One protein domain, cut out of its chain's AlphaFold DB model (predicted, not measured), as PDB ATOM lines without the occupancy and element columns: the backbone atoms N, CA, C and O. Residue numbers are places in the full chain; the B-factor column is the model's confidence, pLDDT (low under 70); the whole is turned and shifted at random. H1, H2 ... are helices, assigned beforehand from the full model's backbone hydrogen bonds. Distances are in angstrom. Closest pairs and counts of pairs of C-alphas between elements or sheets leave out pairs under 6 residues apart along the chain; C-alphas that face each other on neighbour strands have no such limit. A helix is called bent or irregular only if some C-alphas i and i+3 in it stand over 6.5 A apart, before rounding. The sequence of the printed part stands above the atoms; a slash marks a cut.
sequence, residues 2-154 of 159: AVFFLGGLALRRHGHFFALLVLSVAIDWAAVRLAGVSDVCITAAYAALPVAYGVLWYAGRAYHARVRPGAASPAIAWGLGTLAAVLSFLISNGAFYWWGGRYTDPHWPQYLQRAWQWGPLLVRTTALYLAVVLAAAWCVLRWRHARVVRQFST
ATOM      1  N   ALA A   2       7.706 -13.473   5.080       97.94
ATOM      2  CA  ALA A   2       7.901 -12.141   5.685       97.94
ATOM      3  C   ALA A   2       6.750 -11.698   6.610       97.94
ATOM      4  O   ALA A   2       6.996 -11.268   7.733       97.94
ATOM      5  N   VAL A   3       5.499 -11.885   6.173       98.12
ATOM      6  CA  VAL A   3       4.289 -11.549   6.949       98.12
ATOM      7  C   VAL A   3       4.260 -12.239   8.316       98.12
ATOM      8  O   VAL A   3       3.915 -11.600   9.302       98.12
ATOM      9  N   PHE A   4       4.670 -13.506   8.415       98.38
ATOM     10  CA  PHE A   4       4.680 -14.224   9.695       98.38
ATOM     11  C   PHE A   4       5.752 -13.691  10.646       98.38
ATOM     12  O   PHE A   4       5.477 -13.519  11.831       98.38
ATOM     13  N   PHE A   5       6.944 -13.356  10.141       98.56
ATOM     14  CA  PHE A   5       7.978 -12.724  10.963       98.56
ATOM     15  C   PHE A   5       7.542 -11.335  11.444       98.56
ATOM     16  O   PHE A   5       7.609 -11.042  12.636       98.56
ATOM     17  N   LEU A   6       7.034 -10.500  10.531       97.94
ATOM     18  CA  LEU A   6       6.537  -9.157  10.841       97.94
ATOM     19  C   LEU A   6       5.333  -9.194  11.787       97.94
ATOM     20  O   LEU A   6       5.244  -8.376  12.694       97.94
ATOM     21  N   GLY A   7       4.431 -10.161  11.627       97.19
ATOM     22  CA  GLY A   7       3.313 -10.376  12.539       97.19
ATOM     23  C   GLY A   7       3.782 -10.790  13.936       97.19
ATOM     24  O   GLY A   7       3.290 -10.262  14.932       97.19
ATOM     25  N   GLY A   8       4.798 -11.653  14.023       97.00
ATOM     26  CA  GLY A   8       5.460 -11.982  15.284       97.00
ATOM     27  C   GLY A   8       6.092 -10.758  15.947       97.00
ATOM     28  O   GLY A   8       5.957 -10.573  17.157       97.00
ATOM     29  N   LEU A   9       6.724  -9.904  15.140       96.12
ATOM     30  CA  LEU A   9       7.350  -8.657  15.570       96.12
ATOM     31  C   LEU A   9       6.320  -7.613  16.034       96.12
ATOM     32  O   LEU A   9       6.541  -6.981  17.058       96.12
ATOM     33  N   ALA A  10       5.198  -7.439  15.329       94.88
ATOM     34  CA  ALA A  10       4.252  -6.342  15.558       94.88
ATOM     35  C   ALA A  10       2.989  -6.736  16.350       94.88
ATOM     36  O   ALA A  10       2.581  -6.020  17.259       94.88
ATOM     37  N   LEU A  11       2.353  -7.868  16.026       95.31
ATOM     38  CA  LEU A  11       1.060  -8.280  16.601       95.31
ATOM     39  C   LEU A  11       1.227  -9.147  17.850       95.31
ATOM     40  O   LEU A  11       0.463  -9.017  18.810       95.31
ATOM     41  N   ARG A  12       2.235 -10.029  17.848       92.06
ATOM     42  CA  ARG A  12       2.715 -10.861  18.974       92.06
ATOM     43  C   ARG A  12       1.740 -11.915  19.525       92.06
ATOM     44  O   ARG A  12       2.193 -12.940  20.029       92.06
ATOM     45  N   ARG A  13       0.422 -11.697  19.452       94.38
ATOM     46  CA  ARG A  13      -0.609 -12.600  19.997       94.38
ATOM     47  C   ARG A  13      -0.790 -13.840  19.123       94.38
ATOM     48  O   ARG A  13      -0.970 -13.715  17.916       94.38
ATOM     49  N   HIS A  14      -0.858 -15.014  19.750       94.75
ATOM     50  CA  HIS A  14      -1.043 -16.298  19.062       94.75
ATOM     51  C   HIS A  14      -2.314 -16.351  18.198       94.75
ATOM     52  O   HIS A  14      -2.286 -16.942  17.128       94.75
ATOM     53  N   GLY A  15      -3.395 -15.666  18.590       96.19
ATOM     54  CA  GLY A  15      -4.618 -15.594  17.778       96.19
ATOM     55  C   GLY A  15      -4.388 -15.038  16.366       96.19
ATOM     56  O   GLY A  15      -4.905 -15.589  15.402       96.19
ATOM     57  N   HIS A  16      -3.536 -14.017  16.215       97.12
ATOM     58  CA  HIS A  16      -3.203 -13.467  14.895       97.12
ATOM     59  C   HIS A  16      -2.348 -14.425  14.062       97.12
ATOM     60  O   HIS A  16      -2.473 -14.449  12.844       97.12
ATOM     61  N   PHE A  17      -1.501 -15.231  14.709       97.56
ATOM     62  CA  PHE A  17      -0.754 -16.281  14.023       97.56
ATOM     63  C   PHE A  17      -1.701 -17.319  13.416       97.56
ATOM     64  O   PHE A  17      -1.595 -17.618  12.230       97.56
ATOM     65  N   PHE A  18      -2.662 -17.809  14.205       97.69
ATOM     66  CA  PHE A  18      -3.673 -18.747  13.718       97.69
ATOM     67  C   PHE A  18      -4.552 -18.130  12.627       97.69
ATOM     68  O   PHE A  18      -4.786 -18.775  11.610       97.69
ATOM     69  N   ALA A  19      -4.971 -16.871  12.781       98.06
ATOM     70  CA  ALA A  19      -5.741 -16.172  11.756       98.06
ATOM     71  C   ALA A  19      -4.971 -16.062  10.427       98.06
ATOM     72  O   ALA A  19      -5.530 -16.346   9.372       98.06
ATOM     73  N   LEU A  20      -3.679 -15.713  10.468       97.94
ATOM     74  CA  LEU A  20      -2.832 -15.653   9.273       97.94
ATOM     75  C   LEU A  20      -2.583 -17.033   8.655       97.94
ATOM     76  O   LEU A  20      -2.527 -17.139   7.433       97.94
ATOM     77  N   LEU A  21      -2.456 -18.084   9.473       97.75
ATOM     78  CA  LEU A  21      -2.367 -19.463   8.988       97.75
ATOM     79  C   LEU A  21      -3.637 -19.862   8.236       97.75
ATOM     80  O   LEU A  21      -3.557 -20.268   7.080       97.75
ATOM     81  N   VAL A  22      -4.807 -19.692   8.856       98.12
ATOM     82  CA  VAL A  22      -6.100 -19.993   8.222       98.12
ATOM     83  C   VAL A  22      -6.270 -19.182   6.942       98.12
ATOM     84  O   VAL A  22      -6.653 -19.737   5.916       98.12
ATOM     85  N   LEU A  23      -5.914 -17.896   6.969       98.25
ATOM     86  CA  LEU A  23      -5.953 -17.042   5.787       98.25
ATOM     87  C   LEU A  23      -5.034 -17.562   4.675       98.25
ATOM     88  O   LEU A  23      -5.457 -17.590   3.525       98.25
ATOM     89  N   SER A  24      -3.812 -18.010   4.987       97.00
ATOM     90  CA  SER A  24      -2.924 -18.592   3.969       97.00
ATOM     91  C   SER A  24      -3.508 -19.854   3.333       97.00
ATOM     92  O   SER A  24      -3.477 -19.979   2.114       97.00
ATOM     93  N   VAL A  25      -4.131 -20.731   4.127       96.81
ATOM     94  CA  VAL A  25      -4.796 -21.936   3.606       96.81
ATOM     95  C   VAL A  25      -5.997 -21.570   2.734       96.81
ATOM     96  O   VAL A  25      -6.195 -22.161   1.676       96.81
ATOM     97  N   ALA A  26      -6.786 -20.575   3.145       97.81
ATOM     98  CA  ALA A  26      -7.922 -20.092   2.367       97.81
ATOM     99  C   ALA A  26      -7.486 -19.490   1.021       97.81
ATOM    100  O   ALA A  26      -8.145 -19.722   0.009       97.81
ATOM    101  N   ILE A  27      -6.365 -18.758   0.996       97.56
ATOM    102  CA  ILE A  27      -5.777 -18.217  -0.238       97.56
ATOM    103  C   ILE A  27      -5.333 -19.354  -1.162       97.56
ATOM    104  O   ILE A  27      -5.688 -19.337  -2.339       97.56
ATOM    105  N   ASP A  28      -4.617 -20.352  -0.643       96.62
ATOM    106  CA  ASP A  28      -4.154 -21.490  -1.444       96.62
ATOM    107  C   ASP A  28      -5.337 -22.297  -2.003       96.62
ATOM    108  O   ASP A  28      -5.357 -22.654  -3.182       96.62
ATOM    109  N   TRP A  29      -6.374 -22.517  -1.189       96.19
ATOM    110  CA  TRP A  29      -7.613 -23.157  -1.631       96.19
ATOM    111  C   TRP A  29      -8.299 -22.362  -2.747       96.19
ATOM    112  O   TRP A  29      -8.676 -22.936  -3.768       96.19
ATOM    113  N   ALA A  30      -8.430 -21.042  -2.590       97.38
ATOM    114  CA  ALA A  30      -9.029 -20.182  -3.605       97.38
ATOM    115  C   ALA A  30      -8.204 -20.178  -4.900       97.38
ATOM    116  O   ALA A  30      -8.771 -20.239  -5.989       97.38
ATOM    117  N   ALA A  31      -6.873 -20.171  -4.805       96.81
ATOM    118  CA  ALA A  31      -5.989 -20.229  -5.963       96.81
ATOM    119  C   ALA A  31      -6.189 -21.524  -6.767       96.81
ATOM    120  O   ALA A  31      -6.335 -21.478  -7.989       96.81
ATOM    121  N   VAL A  32      -6.270 -22.670  -6.087       96.50
ATOM    122  CA  VAL A  32      -6.497 -23.967  -6.743       96.50
ATOM    123  C   VAL A  32      -7.911 -24.062  -7.320       96.50
ATOM    124  O   VAL A  32      -8.095 -24.474  -8.462       96.50
ATOM    125  N   ARG A  33      -8.931 -23.674  -6.546       96.12
ATOM    126  CA  ARG A  33     -10.341 -23.909  -6.904       96.12
ATOM    127  C   ARG A  33     -10.932 -22.861  -7.833       96.12
ATOM    128  O   ARG A  33     -11.793 -23.207  -8.633       96.12
ATOM    129  N   LEU A  34     -10.520 -21.605  -7.698       96.50
ATOM    130  CA  LEU A  34     -11.114 -20.472  -8.413       96.50
ATOM    131  C   LEU A  34     -10.203 -19.945  -9.525       96.50
ATOM    132  O   LEU A  34     -10.708 -19.492 -10.545       96.50
ATOM    133  N   ALA A  35      -8.878 -20.005  -9.346       95.06
ATOM    134  CA  ALA A  35      -7.910 -19.485 -10.318       95.06
ATOM    135  C   ALA A  35      -7.215 -20.577 -11.156       95.06
ATOM    136  O   ALA A  35      -6.364 -20.256 -11.983       95.06
ATOM    137  N   GLY A  36      -7.562 -21.855 -10.956       93.31
ATOM    138  CA  GLY A  36      -7.023 -22.977 -11.734       93.31
ATOM    139  C   GLY A  36      -5.533 -23.248 -11.502       93.31
ATOM    140  O   GLY A  36      -4.877 -23.840 -12.359       93.31
ATOM    141  N   VAL A  37      -4.974 -22.805 -10.369       95.62
ATOM    142  CA  VAL A  37      -3.579 -23.085 -10.006       95.62
ATOM    143  C   VAL A  37      -3.418 -24.574  -9.697       95.62
ATOM    144  O   VAL A  37      -4.264 -25.185  -9.050       95.62
ATOM    145  N   SER A  38      -2.309 -25.163 -10.145       93.94
ATOM    146  CA  SER A  38      -2.009 -26.573  -9.892       93.94
ATOM    147  C   SER A  38      -1.907 -26.888  -8.393       93.94
ATOM    148  O   SER A  38      -1.255 -26.175  -7.630       93.94
ATOM    149  N   ASP A  39      -2.482 -28.017  -7.987       92.00
ATOM    150  CA  ASP A  39      -2.456 -28.548  -6.622       92.00
ATOM    151  C   ASP A  39      -1.176 -29.344  -6.296       92.00
ATOM    152  O   ASP A  39      -1.097 -30.011  -5.265       92.00
ATOM    153  N   VAL A  40      -0.137 -29.266  -7.139       91.31
ATOM    154  CA  VAL A  40       1.117 -30.023  -6.968       91.31
ATOM    155  C   VAL A  40       1.762 -29.806  -5.590       91.31
ATOM    156  O   VAL A  40       2.331 -30.735  -5.013       91.31
ATOM    157  N   CYS A  41       1.637 -28.602  -5.032       90.88
ATOM    158  CA  CYS A  41       2.175 -28.256  -3.714       90.88
ATOM    159  C   CYS A  41       1.311 -28.757  -2.543       90.88
ATOM    160  O   CYS A  41       1.787 -28.810  -1.407       90.88
ATOM    161  N   ILE A  42       0.059 -29.143  -2.799       92.56
ATOM    162  CA  ILE A  42      -0.865 -29.644  -1.785       92.56
ATOM    163  C   ILE A  42      -0.622 -31.146  -1.626       92.56
ATOM    164  O   ILE A  42      -0.982 -31.968  -2.465       92.56
ATOM    165  N   THR A  43       0.083 -31.497  -0.554       94.50
ATOM    166  CA  THR A  43       0.474 -32.871  -0.209       94.50
ATOM    167  C   THR A  43       0.399 -33.058   1.305       94.50
ATOM    168  O   THR A  43       0.178 -32.090   2.036       94.50
ATOM    169  N   ALA A  44       0.645 -34.269   1.811       92.50
ATOM    170  CA  ALA A  44       0.729 -34.512   3.255       92.50
ATOM    171  C   ALA A  44       1.758 -33.597   3.954       92.50
ATOM    172  O   ALA A  44       1.549 -33.163   5.087       92.50
ATOM    173  N   ALA A  45       2.827 -33.211   3.249       95.00
ATOM    174  CA  ALA A  45       3.848 -32.294   3.751       95.00
ATOM    175  C   ALA A  45       3.337 -30.874   4.042       95.00
ATOM    176  O   ALA A  45       3.989 -30.127   4.773       95.00
ATOM    177  N   TYR A  46       2.168 -30.490   3.523       94.12
ATOM    178  CA  TYR A  46       1.549 -29.191   3.795       94.12
ATOM    179  C   TYR A  46       1.282 -28.992   5.303       94.12
ATOM    180  O   TYR A  46       1.350 -27.871   5.810       94.12
ATOM    181  N   ALA A  47       1.118 -30.084   6.061       95.06
ATOM    182  CA  ALA A  47       1.016 -30.072   7.522       95.06
ATOM    183  C   ALA A  47       2.281 -29.560   8.247       95.06
ATOM    184  O   ALA A  47       2.213 -29.239   9.431       95.06
ATOM    185  N   ALA A  48       3.427 -29.437   7.563       97.12
ATOM    186  CA  ALA A  48       4.648 -28.850   8.119       97.12
ATOM    187  C   ALA A  48       4.671 -27.308   8.061       97.12
ATOM    188  O   ALA A  48       5.484 -26.675   8.741       97.12
ATOM    189  N   LEU A  49       3.781 -26.674   7.285       96.69
ATOM    190  CA  LEU A  49       3.733 -25.211   7.151       96.69
ATOM    191  C   LEU A  49       3.478 -24.464   8.470       96.69
ATOM    192  O   LEU A  49       4.160 -23.462   8.698       96.69
ATOM    193  N   PRO A  50       2.599 -24.930   9.383       98.00
ATOM    194  CA  PRO A  50       2.464 -24.328  10.706       98.00
ATOM    195  C   PRO A  50       3.787 -24.264  11.473       98.00
ATOM    196  O   PRO A  50       4.066 -23.261  12.126       98.00
ATOM    197  N   VAL A  51       4.636 -25.291  11.354       98.19
ATOM    198  CA  VAL A  51       5.957 -25.318  11.998       98.19
ATOM    199  C   VAL A  51       6.901 -24.327  11.314       98.19
ATOM    200  O   VAL A  51       7.515 -23.501  11.989       98.19
ATOM    201  N   ALA A  52       6.965 -24.344   9.979       98.19
ATOM    202  CA  ALA A  52       7.802 -23.432   9.198       98.19
ATOM    203  C   ALA A  52       7.462 -21.952   9.473       98.19
ATOM    204  O   ALA A  52       8.340 -21.138   9.771       98.19
ATOM    205  N   TYR A  53       6.176 -21.601   9.444       98.31
ATOM    206  CA  TYR A  53       5.699 -20.249   9.740       98.31
ATOM    207  C   TYR A  53       5.778 -19.914  11.229       98.31
ATOM    208  O   TYR A  53       5.989 -18.751  11.587       98.31
ATOM    209  N   GLY A  54       5.677 -20.922  12.096       98.31
ATOM    210  CA  GLY A  54       5.948 -20.806  13.519       98.31
ATOM    211  C   GLY A  54       7.358 -20.276  13.766       98.31
ATOM    212  O   GLY A  54       7.511 -19.251  14.424       98.31
ATOM    213  N   VAL A  55       8.390 -20.878  13.174       98.50
ATOM    214  CA  VAL A  55       9.780 -20.405  13.342       98.50
ATOM    215  C   VAL A  55       9.910 -18.901  13.072       98.50
ATOM    216  O   VAL A  55      10.476 -18.173  13.889       98.50
ATOM    217  N   LEU A  56       9.302 -18.407  11.992       98.62
ATOM    218  CA  LEU A  56       9.266 -16.977  11.662       98.62
ATOM    219  C   LEU A  56       8.536 -16.146  12.725       98.62
ATOM    220  O   LEU A  56       9.071 -15.145  13.205       98.62
ATOM    221  N   TRP A  57       7.328 -16.561  13.109       98.62
ATOM    222  CA  TRP A  57       6.508 -15.846  14.088       98.62
ATOM    223  C   TRP A  57       7.194 -15.732  15.448       98.62
ATOM    224  O   TRP A  57       7.270 -14.656  16.047       98.62
ATOM    225  N   TYR A  58       7.706 -16.852  15.952       98.25
ATOM    226  CA  TYR A  58       8.334 -16.913  17.262       98.25
ATOM    227  C   TYR A  58       9.698 -16.207  17.262       98.25
ATOM    228  O   TYR A  58      10.014 -15.564  18.261       98.25
ATOM    229  N   ALA A  59      10.448 -16.206  16.150       97.88
ATOM    230  CA  ALA A  59      11.657 -15.389  16.008       97.88
ATOM    231  C   ALA A  59      11.349 -13.882  16.082       97.88
ATOM    232  O   ALA A  59      11.978 -13.162  16.860       97.88
ATOM    233  N   GLY A  60      10.338 -13.409  15.341       97.31
ATOM    234  CA  GLY A  60       9.904 -12.009  15.395       97.31
ATOM    235  C   GLY A  60       9.438 -11.600  16.795       97.31
ATOM    236  O   GLY A  60       9.840 -10.556  17.314       97.31
ATOM    237  N   ARG A  61       8.661 -12.466  17.460       97.19
ATOM    238  CA  ARG A  61       8.176 -12.218  18.825       97.19
ATOM    239  C   ARG A  61       9.306 -12.202  19.856       97.19
ATOM    240  O   ARG A  61       9.315 -11.346  20.739       97.19
ATOM    241  N   ALA A  62      10.256 -13.132  19.749       95.88
ATOM    242  CA  ALA A  62      11.419 -13.190  20.628       95.88
ATOM    243  C   ALA A  62      12.295 -11.940  20.480       95.88
ATOM    244  O   ALA A  62      12.762 -11.399  21.484       95.88
ATOM    245  N   TYR A  63      12.466 -11.442  19.252       95.75
ATOM    246  CA  TYR A  63      13.191 -10.200  19.012       95.75
ATOM    247  C   TYR A  63      12.476  -8.987  19.604       95.75
ATOM    248  O   TYR A  63      13.107  -8.212  20.318       95.75
ATOM    249  N   HIS A  64      11.157  -8.863  19.412       92.56
ATOM    250  CA  HIS A  64      10.377  -7.791  20.038       92.56
ATOM    251  C   HIS A  64      10.562  -7.755  21.563       92.56
ATOM    252  O   HIS A  64      10.600  -6.685  22.158       92.56
ATOM    253  N   ALA A  65      10.655  -8.905  22.236       90.38
ATOM    254  CA  ALA A  65      10.825  -8.942  23.691       90.38
ATOM    255  C   ALA A  65      12.185  -8.395  24.169       90.38
ATOM    256  O   ALA A  65      12.318  -8.033  25.334       90.38
ATOM    257  N   ARG A  66      13.193  -8.348  23.288       90.19
ATOM    258  CA  ARG A  66      14.578  -7.961  23.610       90.19
ATOM    259  C   ARG A  66      15.017  -6.667  22.927       90.19
ATOM    260  O   ARG A  66      16.127  -6.195  23.173       90.19
ATOM    261  N   VAL A  67      14.185  -6.120  22.042       88.12
ATOM    262  CA  VAL A  67      14.542  -4.964  21.223       88.12
ATOM    263  C   VAL A  67      14.724  -3.724  22.095       88.12
ATOM    264  O   VAL A  67      13.892  -3.409  22.943       88.12
ATOM    265  N   ARG A  68      15.822  -3.001  21.867       83.62
ATOM    266  CA  ARG A  68      16.058  -1.677  22.444       83.62
ATOM    267  C   ARG A  68      15.885  -0.616  21.353       83.62
ATOM    268  O   ARG A  68      16.313  -0.865  20.222       83.62
ATOM    269  N   PRO A  69      15.290   0.551  21.658       78.50
ATOM    270  CA  PRO A  69      15.203   1.651  20.704       78.50
ATOM    271  C   PRO A  69      16.608   2.064  20.251       78.50
ATOM    272  O   PRO A  69      17.453   2.405  21.074       78.50
ATOM    273  N   GLY A  70      16.878   2.006  18.948       83.88
ATOM    274  CA  GLY A  70      18.192   2.350  18.410       83.88
ATOM    275  C   GLY A  70      18.290   2.157  16.902       83.88
ATOM    276  O   GLY A  70      17.525   1.396  16.312       83.88
ATOM    277  N   ALA A  71      19.254   2.837  16.276       83.44
ATOM    278  CA  ALA A  71      19.455   2.818  14.821       83.44
ATOM    279  C   ALA A  71      19.785   1.429  14.251       83.44
ATOM    280  O   ALA A  71      19.450   1.146  13.106       83.44
ATOM    281  N   ALA A  72      20.378   0.549  15.062       90.31
ATOM    282  CA  ALA A  72      20.699  -0.819  14.665       90.31
ATOM    283  C   ALA A  72      19.493  -1.776  14.716       90.31
ATOM    284  O   ALA A  72      19.542  -2.850  14.122       90.31
ATOM    285  N   SER A  73      18.405  -1.413  15.406       91.56
ATOM    286  CA  SER A  73      17.246  -2.295  15.586       91.56
ATOM    287  C   SER A  73      16.653  -2.836  14.271       91.56
ATOM    288  O   SER A  73      16.519  -4.056  14.155       91.56
ATOM    289  N   PRO A  74      16.348  -2.010  13.249       92.56
ATOM    290  CA  PRO A  74      15.810  -2.529  11.991       92.56
ATOM    291  C   PRO A  74      16.790  -3.470  11.272       92.56
ATOM    292  O   PRO A  74      16.359  -4.472  10.706       92.56
ATOM    293  N   ALA A  75      18.099  -3.210  11.344       95.88
ATOM    294  CA  ALA A  75      19.110  -4.074  10.734       95.88
ATOM    295  C   ALA A  75      19.186  -5.448  11.423       95.88
ATOM    296  O   ALA A  75      19.243  -6.478  10.754       95.88
ATOM    297  N   ILE A  76      19.117  -5.485  12.760       95.88
ATOM    298  CA  ILE A  76      19.107  -6.744  13.519       95.88
ATOM    299  C   ILE A  76      17.811  -7.524  13.255       95.88
ATOM    300  O   ILE A  76      17.860  -8.735  13.041       95.88
ATOM    301  N   ALA A  77      16.660  -6.841  13.220       96.69
ATOM    302  CA  ALA A  77      15.378  -7.457  12.875       96.69
ATOM    303  C   ALA A  77      15.420  -8.094  11.479       96.69
ATOM    304  O   ALA A  77      14.961  -9.221  11.295       96.69
ATOM    305  N   TRP A  78      16.003  -7.390  10.506       98.12
ATOM    306  CA  TRP A  78      16.183  -7.883   9.146       98.12
ATOM    307  C   TRP A  78      17.087  -9.123   9.092       98.12
ATOM    308  O   TRP A  78      16.717 -10.124   8.475       98.12
ATOM    309  N   GLY A  79      18.232  -9.091   9.783       97.94
ATOM    310  CA  GLY A  79      19.152 -10.227   9.858       97.94
ATOM    311  C   GLY A  79      18.495 -11.462  10.479       97.94
ATOM    312  O   GLY A  79      18.514 -12.541   9.886       97.94
ATOM    313  N   LEU A  80      17.824 -11.297  11.623       97.88
ATOM    314  CA  LEU A  80      17.116 -12.395  12.281       97.88
ATOM    315  C   LEU A  80      15.967 -12.937  11.425       97.88
ATOM    316  O   LEU A  80      15.790 -14.149  11.334       97.88
ATOM    317  N   GLY A  81      15.193 -12.060  10.783       98.19
ATOM    318  CA  GLY A  81      14.102 -12.473   9.905       98.19
ATOM    319  C   GLY A  81      14.592 -13.231   8.673       98.19
ATOM    320  O   GLY A  81      13.956 -14.198   8.260       98.19
ATOM    321  N   THR A  82      15.756 -12.860   8.139       98.44
ATOM    322  CA  THR A  82      16.405 -13.573   7.030       98.44
ATOM    323  C   THR A  82      16.880 -14.962   7.468       98.44
ATOM    324  O   THR A  82      16.603 -15.943   6.781       98.44
ATOM    325  N   LEU A  83      17.500 -15.085   8.645       98.44
ATOM    326  CA  LEU A  83      17.884 -16.386   9.214       98.44
ATOM    327  C   LEU A  83      16.664 -17.275   9.501       98.44
ATOM    328  O   LEU A  83      16.654 -18.458   9.164       98.44
ATOM    329  N   ALA A  84      15.597 -16.703  10.061       98.44
ATOM    330  CA  ALA A  84      14.346 -17.419  10.286       98.44
ATOM    331  C   ALA A  84      13.690 -17.863   8.965       98.44
ATOM    332  O   ALA A  84      13.069 -18.925   8.920       98.44
ATOM    333  N   ALA A  85      13.854 -17.098   7.880       98.44
ATOM    334  CA  ALA A  85      13.394 -17.482   6.548       98.44
ATOM    335  C   ALA A  85      14.171 -18.677   5.987       98.44
ATOM    336  O   ALA A  85      13.550 -19.560   5.401       98.44
ATOM    337  N   VAL A  86      15.488 -18.755   6.217       98.50
ATOM    338  CA  VAL A  86      16.293 -19.939   5.861       98.50
ATOM    339  C   VAL A  86      15.760 -21.177   6.581       98.50
ATOM    340  O   VAL A  86      15.469 -22.182   5.937       98.50
ATOM    341  N   LEU A  87      15.557 -21.097   7.899       98.38
ATOM    342  CA  LEU A  87      15.024 -22.220   8.678       98.38
ATOM    343  C   LEU A  87      13.607 -22.607   8.238       98.38
ATOM    344  O   LEU A  87      13.325 -23.785   8.031       98.38
ATOM    345  N   SER A  88      12.728 -21.622   8.038       98.38
ATOM    346  CA  SER A  88      11.375 -21.854   7.528       98.38
ATOM    347  C   SER A  88      11.399 -22.541   6.165       98.38
ATOM    348  O   SER A  88      10.613 -23.461   5.956       98.38
ATOM    349  N   PHE A  89      12.278 -22.110   5.258       98.12
ATOM    350  CA  PHE A  89      12.444 -22.725   3.947       98.12
ATOM    351  C   PHE A  89      12.897 -24.178   4.066       98.12
ATOM    352  O   PHE A  89      12.285 -25.044   3.449       98.12
ATOM    353  N   LEU A  90      13.926 -24.460   4.870       97.62
ATOM    354  CA  LEU A  90      14.438 -25.819   5.044       97.62
ATOM    355  C   LEU A  90      13.377 -26.763   5.620       97.62
ATOM    356  O   LEU A  90      13.262 -27.890   5.149       97.62
ATOM    357  N   ILE A  91      12.559 -26.295   6.568       97.88
ATOM    358  CA  ILE A  91      11.453 -27.087   7.126       97.88
ATOM    359  C   ILE A  91      10.409 -27.391   6.049       97.88
ATOM    360  O   ILE A  91      10.064 -28.554   5.846       97.88
ATOM    361  N   SER A  92       9.920 -26.376   5.329       97.00
ATOM    362  CA  SER A  92       8.869 -26.581   4.323       97.00
ATOM    363  C   SER A  92       9.361 -27.372   3.108       97.00
ATOM    364  O   SER A  92       8.677 -28.276   2.639       97.00
ATOM    365  N   ASN A  93      10.555 -27.054   2.603       96.81
ATOM    366  CA  ASN A  93      11.147 -27.708   1.437       96.81
ATOM    367  C   ASN A  93      11.583 -29.138   1.767       96.81
ATOM    368  O   ASN A  93      11.346 -30.044   0.976       96.81
ATOM    369  N   GLY A  94      12.181 -29.347   2.943       96.44
ATOM    370  CA  GLY A  94      12.528 -30.671   3.448       96.44
ATOM    371  C   GLY A  94      11.295 -31.555   3.589       96.44
ATOM    372  O   GLY A  94      11.266 -32.643   3.022       96.44
ATOM    373  N   ALA A  95      10.246 -31.064   4.253       96.62
ATOM    374  CA  ALA A  95       9.000 -31.813   4.387       96.62
ATOM    375  C   ALA A  95       8.393 -32.162   3.020       96.62
ATOM    376  O   ALA A  95       8.018 -33.308   2.793       96.62
ATOM    377  N   PHE A  96       8.337 -31.206   2.088       96.19
ATOM    378  CA  PHE A  96       7.814 -31.456   0.743       96.19
ATOM    379  C   PHE A  96       8.641 -32.492  -0.027       96.19
ATOM    380  O   PHE A  96       8.081 -33.358  -0.695       96.19
ATOM    381  N   TYR A  97       9.967 -32.431   0.080       95.75
ATOM    382  CA  TYR A  97      10.854 -33.350  -0.623       95.75
ATOM    383  C   TYR A  97      10.779 -34.780  -0.077       95.75
ATOM    384  O   TYR A  97      10.626 -35.723  -0.847       95.75
ATOM    385  N   TRP A  98      10.850 -34.944   1.243       95.38
ATOM    386  CA  TRP A  98      10.924 -36.266   1.870       95.38
ATOM    387  C   TRP A  98       9.549 -36.896   2.125       95.38
ATOM    388  O   TRP A  98       9.409 -38.110   2.016       95.38
ATOM    389  N   TRP A  99       8.525 -36.096   2.439       94.00
ATOM    390  CA  TRP A  99       7.187 -36.582   2.815       94.00
ATOM    391  C   TRP A  99       6.069 -36.157   1.858       94.00
ATOM    392  O   TRP A  99       4.925 -36.566   2.033       94.00
ATOM    393  N   GLY A 100       6.358 -35.342   0.841       92.25
ATOM    394  CA  GLY A 100       5.337 -34.863  -0.095       92.25
ATOM    395  C   GLY A 100       4.891 -35.896  -1.134       92.25
ATOM    396  O   GLY A 100       3.911 -35.654  -1.832       92.25
ATOM    397  N   GLY A 101       5.594 -37.027  -1.271       92.69
ATOM    398  CA  GLY A 101       5.238 -38.099  -2.214       92.69
ATOM    399  C   GLY A 101       5.392 -37.729  -3.696       92.69
ATOM    400  O   GLY A 101       4.889 -38.435  -4.563       92.69
ATOM    401  N   ARG A 102       6.068 -36.612  -4.004       91.38
ATOM    402  CA  ARG A 102       6.312 -36.134  -5.380       91.38
ATOM    403  C   ARG A 102       7.632 -36.633  -5.975       91.38
ATOM    404  O   ARG A 102       7.865 -36.451  -7.166       91.38
ATOM    405  N   TYR A 103       8.480 -37.251  -5.156       91.25
ATOM    406  CA  TYR A 103       9.769 -37.816  -5.542       91.25
ATOM    407  C   TYR A 103       9.745 -39.316  -5.277       91.25
ATOM    408  O   TYR A 103       9.469 -39.732  -4.156       91.25
ATOM    409  N   THR A 104       9.999 -40.113  -6.313       88.94
ATOM    410  CA  THR A 104       9.944 -41.580  -6.247       88.94
ATOM    411  C   THR A 104      11.152 -42.185  -5.537       88.94
ATOM    412  O   THR A 104      11.001 -43.199  -4.867       88.94
ATOM    413  N   ASP A 105      12.323 -41.555  -5.653       92.25
ATOM    414  CA  ASP A 105      13.572 -41.981  -5.013       92.25
ATOM    415  C   ASP A 105      14.280 -40.775  -4.360       92.25
ATOM    416  O   ASP A 105      15.173 -40.161  -4.955       92.25
ATOM    417  N   PRO A 106      13.812 -40.314  -3.184       91.69
ATOM    418  CA  PRO A 106      14.380 -39.145  -2.526       91.69
ATOM    419  C   PRO A 106      15.757 -39.462  -1.924       91.69
ATOM    420  O   PRO A 106      15.890 -40.256  -0.998       91.69
ATOM    421  N   HIS A 107      16.790 -38.765  -2.403       95.38
ATOM    422  CA  HIS A 107      18.160 -38.878  -1.888       95.38
ATOM    423  C   HIS A 107      18.805 -37.508  -1.603       95.38
ATOM    424  O   HIS A 107      18.361 -36.466  -2.094       95.38
ATOM    425  N   TRP A 108      19.886 -37.499  -0.815       95.75
ATOM    426  CA  TRP A 108      20.535 -36.272  -0.326       95.75
ATOM    427  C   TRP A 108      21.107 -35.349  -1.419       95.75
ATOM    428  O   TRP A 108      20.826 -34.150  -1.362       95.75
ATOM    429  N   PRO A 109      21.858 -35.840  -2.429       96.50
ATOM    430  CA  PRO A 109      22.359 -34.974  -3.500       96.50
ATOM    431  C   PRO A 109      21.263 -34.195  -4.244       96.50
ATOM    432  O   PRO A 109      21.392 -32.987  -4.440       96.50
ATOM    433  N   GLN A 110      20.152 -34.853  -4.596       95.38
ATOM    434  CA  GLN A 110      19.035 -34.193  -5.274       95.38
ATOM    435  C   GLN A 110      18.315 -33.212  -4.335       95.38
ATOM    436  O   GLN A 110      17.942 -32.121  -4.771       95.38
ATOM    437  N   TYR A 111      18.183 -33.539  -3.044       96.31
ATOM    438  CA  TYR A 111      17.645 -32.603  -2.057       96.31
ATOM    439  C   TYR A 111      18.473 -31.316  -1.994       96.31
ATOM    440  O   TYR A 111      17.912 -30.227  -2.101       96.31
ATOM    441  N   LEU A 112      19.799 -31.428  -1.863       96.19
ATOM    442  CA  LEU A 112      20.694 -30.272  -1.778       96.19
ATOM    443  C   LEU A 112      20.642 -29.425  -3.050       96.19
ATOM    444  O   LEU A 112      20.554 -28.201  -2.957       96.19
ATOM    445  N   GLN A 113      20.610 -30.057  -4.225       95.88
ATOM    446  CA  GLN A 113      20.466 -29.348  -5.496       95.88
ATOM    447  C   GLN A 113      19.160 -28.541  -5.551       95.88
ATOM    448  O   GLN A 113      19.174 -27.370  -5.930       95.88
ATOM    449  N   ARG A 114      18.032 -29.122  -5.120       93.25
ATOM    450  CA  ARG A 114      16.735 -28.422  -5.095       93.25
ATOM    451  C   ARG A 114      16.665 -27.353  -4.015       93.25
ATOM    452  O   ARG A 114      16.145 -26.266  -4.258       93.25
ATOM    453  N   ALA A 115      17.213 -27.632  -2.837       95.56
ATOM    454  CA  ALA A 115      17.320 -26.653  -1.765       95.56
ATOM    455  C   ALA A 115      18.137 -25.436  -2.227       95.56
ATOM    456  O   ALA A 115      17.743 -24.302  -1.961       95.56
ATOM    457  N   TRP A 116      19.212 -25.659  -2.986       96.19
ATOM    458  CA  TRP A 116      20.025 -24.595  -3.572       96.19
ATOM    459  C   TRP A 116      19.338 -23.870  -4.732       96.19
ATOM    460  O   TRP A 116      19.501 -22.664  -4.885       96.19
ATOM    461  N   GLN A 117      18.530 -24.570  -5.530       95.62
ATOM    462  CA  GLN A 117      17.764 -23.964  -6.618       95.62
ATOM    463  C   GLN A 117      16.706 -22.976  -6.097       95.62
ATOM    464  O   GLN A 117      16.558 -21.882  -6.641       95.62
ATOM    465  N   TRP A 118      15.974 -23.345  -5.041       94.50
ATOM    466  CA  TRP A 118      14.814 -22.578  -4.568       94.50
ATOM    467  C   TRP A 118      15.107 -21.689  -3.356       94.50
ATOM    468  O   TRP A 118      14.523 -20.610  -3.222       94.50
ATOM    469  N   GLY A 119      16.028 -22.108  -2.490       95.81
ATOM    470  CA  GLY A 119      16.344 -21.433  -1.231       95.81
ATOM    471  C   GLY A 119      16.769 -19.975  -1.402       95.81
ATOM    472  O   GLY A 119      16.135 -19.104  -0.800       95.81
ATOM    473  N   PRO A 120      17.768 -19.658  -2.249       97.12
ATOM    474  CA  PRO A 120      18.220 -18.287  -2.462       97.12
ATOM    475  C   PRO A 120      17.095 -17.363  -2.926       97.12
ATOM    476  O   PRO A 120      16.979 -16.245  -2.427       97.12
ATOM    477  N   LEU A 121      16.229 -17.829  -3.833       96.81
ATOM    478  CA  LEU A 121      15.105 -17.038  -4.330       96.81
ATOM    479  C   LEU A 121      14.095 -16.734  -3.214       96.81
ATOM    480  O   LEU A 121      13.734 -15.575  -3.014       96.81
ATOM    481  N   LEU A 122      13.661 -17.751  -2.467       95.81
ATOM    482  CA  LEU A 122      12.648 -17.613  -1.412       95.81
ATOM    483  C   LEU A 122      13.143 -16.769  -0.229       95.81
ATOM    484  O   LEU A 122      12.420 -15.901   0.276       95.81
ATOM    485  N   VAL A 123      14.394 -16.981   0.183       97.81
ATOM    486  CA  VAL A 123      15.026 -16.225   1.271       97.81
ATOM    487  C   VAL A 123      15.266 -14.780   0.844       97.81
ATOM    488  O   VAL A 123      14.907 -13.871   1.591       97.81
ATOM    489  N   ARG A 124      15.774 -14.538  -0.374       97.88
ATOM    490  CA  ARG A 124      15.985 -13.180  -0.899       97.88
ATOM    491  C   ARG A 124      14.679 -12.405  -1.000       97.88
ATOM    492  O   ARG A 124      14.619 -11.272  -0.537       97.88
ATOM    493  N   THR A 125      13.626 -13.004  -1.552       98.00
ATOM    494  CA  THR A 125      12.308 -12.357  -1.636       98.00
ATOM    495  C   THR A 125      11.804 -11.972  -0.248       98.00
ATOM    496  O   THR A 125      11.362 -10.846  -0.033       98.00
ATOM    497  N   THR A 126      11.947 -12.867   0.733       97.88
ATOM    498  CA  THR A 126      11.584 -12.574   2.124       97.88
ATOM    499  C   THR A 126      12.415 -11.427   2.700       97.88
ATOM    500  O   THR A 126      11.844 -10.489   3.254       97.88
ATOM    501  N   ALA A 127      13.737 -11.460   2.531       98.38
ATOM    502  CA  ALA A 127      14.649 -10.426   3.009       98.38
ATOM    503  C   ALA A 127      14.346  -9.049   2.397       98.38
ATOM    504  O   ALA A 127      14.403  -8.045   3.104       98.38
ATOM    505  N   LEU A 128      13.973  -8.988   1.115       98.50
ATOM    506  CA  LEU A 128      13.578  -7.745   0.448       98.50
ATOM    507  C   LEU A 128      12.283  -7.173   1.033       98.50
ATOM    508  O   LEU A 128      12.250  -5.998   1.394       98.50
ATOM    509  N   TYR A 129      11.245  -7.997   1.213       98.44
ATOM    510  CA  TYR A 129      10.008  -7.552   1.868       98.44
ATOM    511  C   TYR A 129      10.264  -7.036   3.288       98.44
ATOM    512  O   TYR A 129       9.729  -5.995   3.673       98.44
ATOM    513  N   LEU A 130      11.105  -7.729   4.061       98.31
ATOM    514  CA  LEU A 130      11.494  -7.272   5.394       98.31
ATOM    515  C   LEU A 130      12.230  -5.931   5.336       98.31
ATOM    516  O   LEU A 130      11.891  -5.035   6.103       98.31
ATOM    517  N   ALA A 131      13.195  -5.770   4.428       98.00
ATOM    518  CA  ALA A 131      13.955  -4.531   4.286       98.00
ATOM    519  C   ALA A 131      13.035  -3.340   3.983       98.00
ATOM    520  O   ALA A 131      13.122  -2.318   4.661       98.00
ATOM    521  N   VAL A 132      12.110  -3.499   3.030       98.25
ATOM    522  CA  VAL A 132      11.148  -2.452   2.653       98.25
ATOM    523  C   VAL A 132      10.268  -2.064   3.840       98.25
ATOM    524  O   VAL A 132      10.175  -0.884   4.177       98.25
ATOM    525  N   VAL A 133       9.651  -3.040   4.513       97.81
ATOM    526  CA  VAL A 133       8.728  -2.759   5.624       97.81
ATOM    527  C   VAL A 133       9.457  -2.151   6.823       97.81
ATOM    528  O   VAL A 133       8.966  -1.192   7.417       97.81
ATOM    529  N   LEU A 134      10.637  -2.667   7.176       96.56
ATOM    530  CA  LEU A 134      11.421  -2.162   8.305       96.56
ATOM    531  C   LEU A 134      11.969  -0.757   8.034       96.56
ATOM    532  O   LEU A 134      11.918   0.090   8.927       96.56
ATOM    533  N   ALA A 135      12.436  -0.479   6.813       96.12
ATOM    534  CA  ALA A 135      12.873   0.858   6.416       96.12
ATOM    535  C   ALA A 135      11.707   1.858   6.435       96.12
ATOM    536  O   ALA A 135      11.838   2.943   7.002       96.12
ATOM    537  N   ALA A 136      10.544   1.478   5.896       96.12
ATOM    538  CA  ALA A 136       9.346   2.311   5.932       96.12
ATOM    539  C   ALA A 136       8.910   2.614   7.376       96.12
ATOM    540  O   ALA A 136       8.699   3.777   7.730       96.12
ATOM    541  N   ALA A 137       8.847   1.594   8.239       93.81
ATOM    542  CA  ALA A 137       8.516   1.762   9.652       93.81
ATOM    543  C   ALA A 137       9.516   2.687  10.365       93.81
ATOM    544  O   ALA A 137       9.117   3.585  11.108       93.81
ATOM    545  N   TRP A 138      10.814   2.518  10.099       93.00
ATOM    546  CA  TRP A 138      11.865   3.369  10.648       93.00
ATOM    547  C   TRP A 138      11.711   4.838  10.234       93.00
ATOM    548  O   TRP A 138      11.759   5.728  11.089       93.00
ATOM    549  N   CYS A 139      11.469   5.102   8.947       93.38
ATOM    550  CA  CYS A 139      11.230   6.449   8.427       93.38
ATOM    551  C   CYS A 139      10.005   7.103   9.079       93.38
ATOM    552  O   CYS A 139      10.087   8.248   9.525       93.38
ATOM    553  N   VAL A 140       8.895   6.368   9.208       93.25
ATOM    554  CA  VAL A 140       7.673   6.861   9.864       93.25
ATOM    555  C   VAL A 140       7.937   7.207  11.330       93.25
ATOM    556  O   VAL A 140       7.554   8.286  11.783       93.25
ATOM    557  N   LEU A 141       8.620   6.336  12.077       90.38
ATOM    558  CA  LEU A 141       8.934   6.578  13.486       90.38
ATOM    559  C   LEU A 141       9.858   7.791  13.666       90.38
ATOM    560  O   LEU A 141       9.590   8.641  14.518       90.38
ATOM    561  N   ARG A 142      10.892   7.928  12.826       89.19
ATOM    562  CA  ARG A 142      11.782   9.101  12.840       89.19
ATOM    563  C   ARG A 142      11.048  10.393  12.501       89.19
ATOM    564  O   ARG A 142      11.253  11.400  13.177       89.19
ATOM    565  N   TRP A 143      10.177  10.370  11.496       90.25
ATOM    566  CA  TRP A 143       9.406  11.547  11.105       90.25
ATOM    567  C   TRP A 143       8.453  12.002  12.215       90.25
ATOM    568  O   TRP A 143       8.371  13.193  12.517       90.25
ATOM    569  N   ARG A 144       7.783  11.056  12.888       89.25
ATOM    570  CA  ARG A 144       6.935  11.348  14.053       89.25
ATOM    571  C   ARG A 144       7.740  11.954  15.199       89.25
ATOM    572  O   ARG A 144       7.322  12.970  15.742       89.25
ATOM    573  N   HIS A 145       8.905  11.388  15.515       85.56
ATOM    574  CA  HIS A 145       9.777  11.919  16.563       85.56
ATOM    575  C   HIS A 145      10.238  13.354  16.255       85.56
ATOM    576  O   HIS A 145      10.154  14.230  17.110       85.56
ATOM    577  N   ALA A 146      10.648  13.629  15.012       85.31
ATOM    578  CA  ALA A 146      11.052  14.969  14.588       85.31
ATOM    579  C   ALA A 146       9.907  15.995  14.676       85.31
ATOM    580  O   ALA A 146      10.141  17.140  15.063       85.31
ATOM    581  N   ARG A 147       8.667  15.601  14.348       83.69
ATOM    582  CA  ARG A 147       7.497  16.488  14.468       83.69
ATOM    583  C   ARG A 147       7.137  16.806  15.914       83.69
ATOM    584  O   ARG A 147       6.885  17.966  16.213       83.69
ATOM    585  N   VAL A 148       7.167  15.807  16.793       83.94
ATOM    586  CA  VAL A 148       6.895  16.005  18.223       83.94
ATOM    587  C   VAL A 148       7.921  16.961  18.839       83.94
ATOM    588  O   VAL A 148       7.538  17.927  19.487       83.94
ATOM    589  N   VAL A 149       9.216  16.768  18.561       78.44
ATOM    590  CA  VAL A 149      10.272  17.674  19.051       78.44
ATOM    591  C   VAL A 149      10.060  19.111  18.560       78.44
ATOM    592  O   VAL A 149      10.204  20.043  19.349       78.44
ATOM    593  N   ARG A 150       9.666  19.308  17.292       76.50
ATOM    594  CA  ARG A 150       9.358  20.645  16.745       76.50
ATOM    595  C   ARG A 150       8.155  21.315  17.417       76.50
ATOM    596  O   ARG A 150       8.205  22.515  17.659       76.50
ATOM    597  N   GLN A 151       7.096  20.566  17.736       73.56
ATOM    598  CA  GLN A 151       5.922  21.119  18.431       73.56
ATOM    599  C   GLN A 151       6.260  21.630  19.837       73.56
ATOM    600  O   GLN A 151       5.747  22.661  20.246       73.56
ATOM    601  N   PHE A 152       7.155  20.957  20.563       66.50
ATOM    602  CA  PHE A 152       7.560  21.388  21.907       66.50
ATOM    603  C   PHE A 152       8.632  22.488  21.927       66.50
ATOM    604  O   PHE A 152       8.902  23.049  22.983       66.50
ATOM    605  N   SER A 153       9.245  22.806  20.785       66.19
ATOM    606  CA  SER A 153      10.254  23.872  20.662       66.19
ATOM    607  C   SER A 153       9.693  25.168  20.069       66.19
ATOM    608  O   SER A 153      10.449  26.109  19.841       66.19
ATOM    609  N   THR A 154       8.375  25.252  19.847       59.69
ATOM    610  CA  THR A 154       7.717  26.522  19.510       59.69
ATOM    611  C   THR A 154       7.571  27.328  20.810       59.69
ATOM    612  O   THR A 154       6.901  26.843  21.722       59.69
TER     613      THR A 154
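This is residues 2 to 154 of the 159 residues of an uncharacterized protein of Xanthomonas oryzae pv. oryzae (strain PXO99A) (UniProt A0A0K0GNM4). A short helix, H1, sits in the core of a loose group of helices: the long hairpin H3 and H4 packs on it, H5b touches it with residues 126 to 130 alone, near its start at Ala 2, and H2 packs on another side of it with residues 16 to 20. The last helix, H5, bends near its beginning and its arm H5b runs back along H4; residues 139 to 154, of which 139 to 152 belong to H5, stick out as a long arm that makes much of the length. The printed part has 153 residues with five named helices, H1 to H5 in order, and no named strand; the class is all helix. The whole is loose, with a radius of gyration of the C-alphas of 18.8 A and spans of 72 by 35 by 25 A.

H1, residues 2 to 10, is the hub, touching four other helices. It forms a hairpin with H2, residues 14 to 34, which touches it with residues 16 to 20 alone; the closest C-alphas, of Phe 4 and Phe 17, are 7.2 A apart, at a shallow tilt of 22 degrees, opposite ways. H3, residues 44 to 66, touches H1 at Gly 8 and Trp 57, whose C-alphas are the closest, 4.2 A apart; the tilt of 37 degrees is only just steep. H2 and H3 are close but not clearly touching, with C-alphas 21 and 50 the closest at 7.1 A. H3 and H4, residues 73 to 99, form a hairpin at a shallow tilt of 16 degrees, with the C-alphas of Ala 52 and Ser 88 closest at 4.2 A. H5, residues 108 to 152, was assigned as one helix by its hydrogen bonds but is bent: C-alphas 117 and 120 are 7.1 A apart, and its arms H5a, residues 108 to 117, and H5b, residues 120 to 152, stand at a steep tilt of 43 degrees. H4 and H5b touch, opposite ways at a shallow tilt of 26 degrees, with the C-alphas of Thr 82 and Ala 127 closest at 5.4 A. H4 and H5a form a hairpin, with the C-alphas of Tyr 97 and Tyr 111 closest at 7.0 A. H2 and H4 are apart, and so are H3 and H5b. Every O i to N i+4 pair is within hydrogen-bond range in H1, H2, H4, H5a and H5b, and 13 of 19 are in H3.

H1 begins at C-alpha 2, (7.901, -12.141, 5.685). H2 is 29.6 A long, H3 36.2 A and H4 37.9 A. H3 is irregular, but only just: C-alphas 47 and 50 are 6.7 A apart. H5b, 47.8 A long, ends at C-alpha 152, (7.560, 21.388, 21.907).

The C-alphas farthest apart, of Asp 105 and Thr 154, are 73.0 A apart. The printed part has no cut; the link from H1 to H2 is tight, the others are short, and no link is long. The mean pLDDT of the printed part is 94.1, and residues 152 to 154 are under 70.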